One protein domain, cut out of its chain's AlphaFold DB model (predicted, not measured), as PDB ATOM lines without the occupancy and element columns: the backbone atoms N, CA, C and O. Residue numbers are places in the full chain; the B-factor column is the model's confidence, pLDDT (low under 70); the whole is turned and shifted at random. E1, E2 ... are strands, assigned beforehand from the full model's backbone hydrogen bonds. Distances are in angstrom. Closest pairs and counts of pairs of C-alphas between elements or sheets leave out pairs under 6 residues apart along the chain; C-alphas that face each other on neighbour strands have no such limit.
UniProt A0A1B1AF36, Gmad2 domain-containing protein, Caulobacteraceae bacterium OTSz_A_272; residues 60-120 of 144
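Overview. This is residues 60 to 120 of the 144 residues of the protein "Gmad2 domain-containing protein" of Caulobacteraceae bacterium OTSz_A_272 (UniProt A0A1B1AF36). Look for one slender sheet of four antiparallel strands, E3 E2 E1 E4 from edge to edge, curled like part of a barrel but left open, with its edge strands E3 and E4 apart. The strands run roughly along the rod's length, and a short pairing of residues 60 to 61 with residues 100 to 101 adds to E3. The printed part has 61 residues with no named helix and four named strands, in chain order E1 E2 E3 E4, and its class is all strand. It is loose, with a radius of gyration of the C-alphas of 13.4 A and spans of 41 by 17 by 16 A.

Arrangement. Start at residues 60 to 61, which pair antiparallel with residues 100 to 101 of E3, residues 100 to 106. Next come E1, residues 70 to 77, and E2, residues 82 to 90, an antiparallel hairpin at 156 degrees; C-alphas 89 and 70 face each other at 4.3 A, and N 75 and O 84 are 2.8 A apart. E2 and E3 form another hairpin at 150 degrees, with C-alphas 104 and 88 facing each other at 4.2 A and N 103 and O 89 2.9 A apart. The pairing is staggered: E2 pairs with E1 over 82 to 89 and with E3 over 89 to 90. E1 E2 E3 are a meander, each strand the antiparallel neighbour of the one before. E4, residues 114 to 120, makes this a Greek key, the first strand being the antiparallel neighbour of the fourth; N 74 and O 119 are 2.8 A apart.

Along the chain. Find C-alpha 70 at (152.943, 130.024, 152.984); E1 runs 22.8 A from there. E2 spans 22.6 A, E3 19.8 A and E4 18.9 A, ending at C-alpha 120, (160.316, 137.453, 155.574).

Size, cuts and confidence. The C-alphas farthest apart, of Glu 97 and Thr 111, are 42.9 A apart. The sheet is strongly twisted. The printed part has no cut and no long link, and no printed residue is under 70 in pLDDT.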
ATOM      1  N   THR A  60     150.457 140.574 158.771       98.12
ATOM      2  CA  THR A  60     149.659 140.426 157.552       98.12
ATOM      3  C   THR A  60     150.527 140.557 156.310       98.12
ATOM      4  O   THR A  60     151.491 141.322 156.292       98.12
ATOM      5  N   ALA A  61     150.197 139.807 155.265       96.69
ATOM      6  CA  ALA A  61     150.859 139.888 153.971       96.69
ATOM      7  C   ALA A  61     149.823 139.968 152.839       96.69
ATOM      8  O   ALA A  61     148.710 139.462 152.995       96.69
ATOM      9  N   PRO A  62     150.145 140.608 151.703       94.69
ATOM     10  CA  PRO A  62     149.294 140.544 150.521       94.69
ATOM     11  C   PRO A  62     149.230 139.109 149.976       94.69
ATOM     12  O   PRO A  62     150.179 138.343 150.134       94.69
ATOM     13  N   GLY A  63     148.134 138.747 149.303       92.56
ATOM     14  CA  GLY A  63     147.942 137.397 148.754       92.56
ATOM     15  C   GLY A  63     149.060 136.936 147.808       92.56
ATOM     16  O   GLY A  63     149.403 135.757 147.797       92.56
ATOM     17  N   ASP A  64     149.683 137.866 147.074       90.88
ATOM     18  CA  ASP A  64     150.767 137.591 146.117       90.88
ATOM     19  C   ASP A  64     152.101 137.176 146.768       90.88
ATOM     20  O   ASP A  64     152.992 136.699 146.071       90.88
ATOM     21  N   TRP A  65     152.239 137.298 148.092       93.88
ATOM     22  CA  TRP A  65     153.383 136.749 148.823       93.88
ATOM     23  C   TRP A  65     153.289 135.243 149.038       93.88
ATOM     24  O   TRP A  65     154.319 134.592 149.219       93.88
ATOM     25  N   TYR A  66     152.072 134.698 149.065       94.00
ATOM     26  CA  TYR A  66     151.835 133.308 149.423       94.00
ATOM     27  C   TYR A  66     151.947 132.394 148.204       94.00
ATOM     28  O   TYR A  66     151.321 132.613 147.169       94.00
ATOM     29  N   PHE A  67     152.660 131.288 148.385       93.50
ATOM     30  CA  PHE A  67     152.593 130.117 147.525       93.50
ATOM     31  C   PHE A  67     152.236 128.909 148.395       93.50
ATOM     32  O   PHE A  67     152.783 128.731 149.481       93.50
ATOM     33  N   GLU A  68     151.240 128.118 147.986       95.12
ATOM     34  CA  GLU A  68     150.717 127.007 148.803       95.12
ATOM     35  C   GLU A  68     150.397 127.411 150.264       95.12
ATOM     36  O   GLU A  68     150.701 126.687 151.215       95.12
ATOM     37  N   ALA A  69     149.771 128.583 150.443       96.12
ATOM     38  CA  ALA A  69     149.395 129.159 151.741       96.12
ATOM     39  C   ALA A  69     150.566 129.488 152.689       96.12
ATOM     40  O   ALA A  69     150.366 129.613 153.902       96.12
ATOM     41  N   GLN A  70     151.786 129.646 152.175       97.88
ATOM     42  CA  GLN A  70     152.943 130.024 152.984       97.88
ATOM     43  C   GLN A  70     153.964 130.864 152.210       97.88
ATOM     44  O   GLN A  70     153.894 130.981 150.992       97.88
ATOM     45  N   PHE A  71     154.913 131.446 152.937       97.56
ATOM     46  CA  PHE A  71     156.123 132.048 152.378       97.56
ATOM     47  C   PHE A  71     157.315 131.879 153.328       97.56
ATOM     48  O   PHE A  71     157.167 131.434 154.474       97.56
ATOM     49  N   ALA A  72     158.517 132.191 152.847       97.38
ATOM     50  CA  ALA A  72     159.752 131.900 153.560       97.38
ATOM     51  C   ALA A  72     160.006 132.882 154.715       97.38
ATOM     52  O   ALA A  72     159.963 134.101 154.554       97.38
ATOM     53  N   GLY A  73     160.338 132.340 155.887       98.06
ATOM     54  CA  GLY A  73     160.817 133.094 157.039       98.06
ATOM     55  C   GLY A  73     162.185 132.590 157.496       98.06
ATOM     56  O   GLY A  73     162.426 131.382 157.577       98.06
ATOM     57  N   GLN A  74     163.088 133.510 157.830       98.56
ATOM     58  CA  GLN A  74     164.437 133.213 158.308       98.56
ATOM     59  C   GLN A  74     164.807 134.084 159.514       98.56
ATOM     60  O   GLN A  74     164.470 135.264 159.571       98.56
ATOM     61  N   LEU A  75     165.566 133.516 160.450       98.44
ATOM     62  CA  LEU A  75     166.361 134.268 161.417       98.44
ATOM     63  C   LEU A  75     167.807 134.286 160.930       98.44
ATOM     64  O   LEU A  75     168.447 133.236 160.876       98.44
ATOM     65  N   ARG A  76     168.322 135.466 160.582       98.62
ATOM     66  CA  ARG A  76     169.715 135.663 160.157       98.62
ATOM     67  C   ARG A  76     170.522 136.315 161.281       98.62
ATOM     68  O   ARG A  76     170.068 137.291 161.871       98.62
ATOM     69  N   GLY A  77     171.697 135.782 161.596       97.62
ATOM     70  CA  GLY A  77     172.654 136.386 162.522       97.62
ATOM     71  C   GLY A  77     173.295 137.653 161.949       97.62
ATOM     72  O   GLY A  77     173.114 137.984 160.776       97.62
ATOM     73  N   ALA A  78     174.067 138.367 162.771       94.81
ATOM     74  CA  ALA A  78     174.745 139.606 162.368       94.81
ATOM     75  C   ALA A  78     175.773 139.428 161.229       94.81
ATOM     76  O   ALA A  78     176.094 140.384 160.531       94.81
ATOM     77  N   ASP A  79     176.285 138.214 161.043       94.38
ATOM     78  CA  ASP A  79     177.193 137.809 159.965       94.38
ATOM     79  C   ASP A  79     176.459 137.317 158.701       94.38
ATOM     80  O   ASP A  79     177.096 136.921 157.726       94.38
ATOM     81  N   GLY A  80     175.123 137.336 158.708       94.31
ATOM     82  CA  GLY A  80     174.280 136.815 157.636       94.31
ATOM     83  C   GLY A  80     174.032 135.305 157.701       94.31
ATOM     84  O   GLY A  80     173.308 134.787 156.851       94.31
ATOM     85  N   ALA A  81     174.576 134.588 158.694       97.00
ATOM     86  CA  ALA A  81     174.327 133.160 158.849       97.00
ATOM     87  C   ALA A  81     172.856 132.893 159.194       97.00
ATOM     88  O   ALA A  81     172.279 133.535 160.071       97.00
ATOM     89  N   VAL A  82     172.238 131.914 158.535       98.12
ATOM     90  CA  VAL A  82     170.869 131.495 158.856       98.12
ATOM     91  C   VAL A  82     170.891 130.667 160.144       98.12
ATOM     92  O   VAL A  82     171.416 129.558 160.167       98.12
ATOM     93  N   LEU A  83     170.317 131.217 161.215       98.06
ATOM     94  CA  LEU A  83     170.234 130.599 162.542       98.06
ATOM     95  C   LEU A  83     169.014 129.681 162.678       98.06
ATOM     96  O   LEU A  83     169.075 128.667 163.366       98.06
ATOM     97  N   ALA A  84     167.905 130.045 162.033       98.44
ATOM     98  CA  ALA A  84     166.685 129.245 161.973       98.44
ATOM     99  C   ALA A  84     165.864 129.614 160.732       98.44
ATOM    100  O   ALA A  84     165.991 130.713 160.193       98.44
ATOM    101  N   GLN A  85     164.992 128.704 160.305       98.50
ATOM    102  CA  GLN A  85     164.030 128.927 159.227       98.50
ATOM    103  C   GLN A  85     162.666 128.411 159.671       98.50
ATOM    104  O   GLN A  85     162.586 127.376 160.333       98.50
ATOM    105  N   ALA A  86     161.608 129.121 159.305       98.12
ATOM    106  CA  ALA A  86     160.237 128.713 159.564       98.12
ATOM    107  C   ALA A  86     159.325 129.283 158.474       98.12
ATOM    108  O   ALA A  86     159.453 130.463 158.145       98.12
ATOM    109  N   PRO A  87     158.399 128.489 157.917       98.19
ATOM    110  CA  PRO A  87     157.416 129.022 156.988       98.19
ATOM    111  C   PRO A  87     156.427 129.927 157.729       98.19
ATOM    112  O   PRO A  87     155.894 129.552 158.779       98.19
ATOM    113  N   ALA A  88     156.159 131.098 157.160       98.44
ATOM    114  CA  ALA A  88     155.063 131.958 157.570       98.44
ATOM    115  C   ALA A  88     153.791 131.472 156.881       98.44
ATOM    116  O   ALA A  88     153.643 131.603 155.670       98.44
ATOM    117  N   ARG A  89     152.893 130.849 157.646       98.62
ATOM    118  CA  ARG A  89     151.681 130.223 157.106       98.62
ATOM    119  C   ARG A  89     150.500 131.169 157.200       98.62
ATOM    120  O   ARG A  89     150.307 131.777 158.254       98.62
ATOM    121  N   ALA A  90     149.697 131.245 156.146       98.12
ATOM    122  CA  ALA A  90     148.408 131.923 156.174       98.12
ATOM    123  C   ALA A  90     147.525 131.333 157.285       98.12
ATOM    124  O   ALA A  90     147.548 130.125 157.534       98.12
ATOM    125  N   GLN A  91     146.782 132.190 157.978       98.31
ATOM    126  CA  GLN A  91     145.826 131.780 159.015       98.31
ATOM    127  C   GLN A  91     144.386 131.716 158.488       98.31
ATOM    128  O   GLN A  91     143.493 131.244 159.187       98.31
ATOM    129  N   GLU A  92     144.172 132.170 157.256       96.12
ATOM    130  CA  GLU A  92     142.887 132.227 156.561       96.12
ATOM    131  C   GLU A  92     143.089 131.865 155.077       96.12
ATOM    132  O   GLU A  92     144.199 131.514 154.663       96.12
ATOM    133  N   ASP A  93     142.020 131.922 154.273       94.44
ATOM    134  CA  ASP A  93     142.147 131.804 152.816       94.44
ATOM    135  C   ASP A  93     143.023 132.945 152.277       94.44
ATOM    136  O   ASP A  93     142.858 134.103 152.660       94.44
ATOM    137  N   TRP A  94     143.991 132.610 151.424       89.94
ATOM    138  CA  TRP A  94     145.065 133.525 151.034       89.94
ATOM    139  C   TRP A  94     144.904 134.096 149.625       89.94
ATOM    140  O   TRP A  94     145.535 135.098 149.292       89.94
ATOM    141  N   MET A  95     144.035 133.506 148.801       89.31
ATOM    142  CA  MET A  95     143.760 133.972 147.439       89.31
ATOM    143  C   MET A  95     142.737 135.119 147.452       89.31
ATOM    144  O   MET A  95     141.684 135.042 146.819       89.31
ATOM    145  N   THR A  96     143.032 136.178 148.212       90.19
ATOM    146  CA  THR A  96     142.154 137.347 148.381       90.19
ATOM    147  C   THR A  96     142.883 138.652 148.061       90.19
ATOM    148  O   THR A  96     144.111 138.719 148.086       90.19
ATOM    149  N   GLU A  97     142.121 139.706 147.765       88.50
ATOM    150  CA  GLU A  97     142.661 141.060 147.565       88.50
ATOM    151  C   GLU A  97     143.024 141.756 148.890       88.50
ATOM    152  O   GLU A  97     143.766 142.739 148.896       88.50
ATOM    153  N   ALA A  98     142.501 141.265 150.020       92.31
ATOM    154  CA  ALA A  98     142.769 141.822 151.337       92.31
ATOM    155  C   ALA A  98     144.088 141.272 151.915       92.31
ATOM    156  O   ALA A  98     144.477 140.148 151.600       92.31
ATOM    157  N   PRO A  99     144.779 142.019 152.797       95.56
ATOM    158  CA  PRO A  99     145.903 141.477 153.551       95.56
ATOM    159  C   PRO A  99     145.474 140.284 154.413       95.56
ATOM    160  O   PRO A  99     144.500 140.368 155.161       95.56
ATOM    161  N   VAL A 100     146.236 139.199 154.340       96.94
ATOM    162  CA  VAL A 100     145.937 137.919 154.990       96.94
ATOM    163  C   VAL A 100     146.836 137.767 156.217       96.94
ATOM    164  O   VAL A 100     148.034 138.047 156.121       96.94
ATOM    165  N   PRO A 101     146.320 137.340 157.383       98.31
ATOM    166  CA  PRO A 101     147.163 137.098 158.544       98.31
ATOM    167  C   PRO A 101     148.104 135.910 158.325       98.31
ATOM    168  O   PRO A 101     147.709 134.881 157.771       98.31
ATOM    169  N   TYR A 102     149.339 136.012 158.809       98.56
ATOM    170  CA  TYR A 102     150.279 134.894 158.854       98.56
ATOM    171  C   TYR A 102     150.804 134.635 160.264       98.56
ATOM    172  O   TYR A 102     150.821 135.520 161.120       98.56
ATOM    173  N   ARG A 103     151.311 133.415 160.467       98.75
ATOM    174  CA  ARG A 103     152.069 133.020 161.655       98.75
ATOM    175  C   ARG A 103     153.284 132.181 161.264       98.75
ATOM    176  O   ARG A 103     153.149 131.186 160.551       98.75
ATOM    177  N   ALA A 104     154.456 132.559 161.765       98.69
ATOM    178  CA  ALA A 104     155.691 131.779 161.705       98.69
ATOM    179  C   ALA A 104     156.182 131.478 163.126       98.69
ATOM    180  O   ALA A 104     156.068 132.318 164.015       98.69
ATOM    181  N   GLU A 105     156.742 130.290 163.346       98.75
ATOM    182  CA  GLU A 105     157.299 129.898 164.642       98.75
ATOM    183  C   GLU A 105     158.728 129.392 164.462       98.75
ATOM    184  O   GLU A 105     158.960 128.350 163.848       98.75
ATOM    185  N   PHE A 106     159.689 130.153 164.980       98.62
ATOM    186  CA  PHE A 106     161.111 129.861 164.885       98.62
ATOM    187  C   PHE A 106     161.611 129.209 166.168       98.62
ATOM    188  O   PHE A 106     161.527 129.792 167.251       98.62
ATOM    189  N   THR A 107     162.227 128.042 166.021       98.38
ATOM    190  CA  THR A 107     162.975 127.384 167.093       98.38
ATOM    191  C   THR A 107     164.462 127.650 166.903       98.38
ATOM    192  O   THR A 107     165.005 127.384 165.832       98.38
ATOM    193  N   PHE A 108     165.126 128.159 167.938       97.62
ATOM    194  CA  PHE A 108     166.561 128.447 167.921       97.62
ATOM    195  C   PHE A 108     167.193 128.204 169.295       97.62
ATOM    196  O   PHE A 108     166.507 128.133 170.314       97.62
ATOM    197  N   ALA A 109     168.519 128.111 169.330       97.19
ATOM    198  CA  ALA A 109     169.290 128.037 170.563       97.19
ATOM    199  C   ALA A 109     170.474 129.004 170.489       97.19
ATOM    200  O   ALA A 109     171.227 129.000 169.518       97.19
ATOM    201  N   VAL A 110     170.639 129.822 171.528       97.25
ATOM    202  CA  VAL A 110     171.770 130.743 171.695       97.25
ATOM    203  C   VAL A 110     172.280 130.649 173.131       97.25
ATOM    204  O   VAL A 110     171.507 130.392 174.051       97.25
ATOM    205  N   THR A 111     173.583 130.835 173.332       97.06
ATOM    206  CA  THR A 111     174.231 130.765 174.659       97.06
ATOM    207  C   THR A 111     174.445 132.135 175.300       97.06
ATOM    208  O   THR A 111     174.800 132.223 176.471       97.06
ATOM    209  N   GLN A 112     174.220 133.204 174.541       97.12
ATOM    210  CA  GLN A 112     174.304 134.598 174.960       97.12
ATOM    211  C   GLN A 112     173.348 135.440 174.113       97.12
ATOM    212  O   GLN A 112     172.851 134.972 173.084       97.12
ATOM    213  N   ASP A 113     173.126 136.688 174.520       98.00
ATOM    214  CA  ASP A 113     172.424 137.675 173.701       98.00
ATOM    215  C   ASP A 113     173.044 137.746 172.301       98.00
ATOM    216  O   ASP A 113     174.225 138.055 172.142       98.00
ATOM    217  N   THR A 114     172.241 137.455 171.282       98.06
ATOM    218  CA  THR A 114     172.696 137.355 169.895       98.06
ATOM    219  C   THR A 114     171.855 138.283 169.019       98.06
ATOM    220  O   THR A 114     170.658 138.034 168.854       98.06
ATOM    221  N   PRO A 115     172.434 139.359 168.452       98.38
ATOM    222  CA  PRO A 115     171.750 140.179 167.461       98.38
ATOM    223  C   PRO A 115     171.368 139.342 166.240       98.38
ATOM    224  O   PRO A 115     172.199 138.614 165.691       98.38
ATOM    225  N   ALA A 116     170.117 139.463 165.814       98.56
ATOM    226  CA  ALA A 116     169.595 138.772 164.649       98.56
ATOM    227  C   ALA A 116     168.606 139.657 163.884       98.56
ATOM    228  O   ALA A 116     168.161 140.701 164.359       98.56
ATOM    229  N   THR A 117     168.260 139.222 162.684       98.75
ATOM    230  CA  THR A 117     167.270 139.852 161.820       98.75
ATOM    231  C   THR A 117     166.238 138.807 161.434       98.75
ATOM    232  O   THR A 117     166.598 137.744 160.923       98.75
ATOM    233  N   ILE A 118     164.962 139.100 161.680       98.69
ATOM    234  CA  ILE A 118     163.856 138.366 161.065       98.69
ATOM    235  C   ILE A 118     163.795 138.822 159.616       98.69
ATOM    236  O   ILE A 118     163.703 140.022 159.366       98.69
ATOM    237  N   VAL A 119     163.839 137.878 158.685       98.25
ATOM    238  CA  VAL A 119     163.664 138.111 157.252       98.25
ATOM    239  C   VAL A 119     162.449 137.322 156.795       98.25
ATOM    240  O   VAL A 119     162.426 136.098 156.913       98.25
ATOM    241  N   LEU A 120     161.443 138.029 156.293       98.12
ATOM    242  CA  LEU A 120     160.316 137.453 155.574       98.12
ATOM    243  C   LEU A 120     160.552 137.690 154.089       98.12
ATOM    244  O   LEU A 120     160.793 138.830 153.694       98.12
TER     245      LEU A 120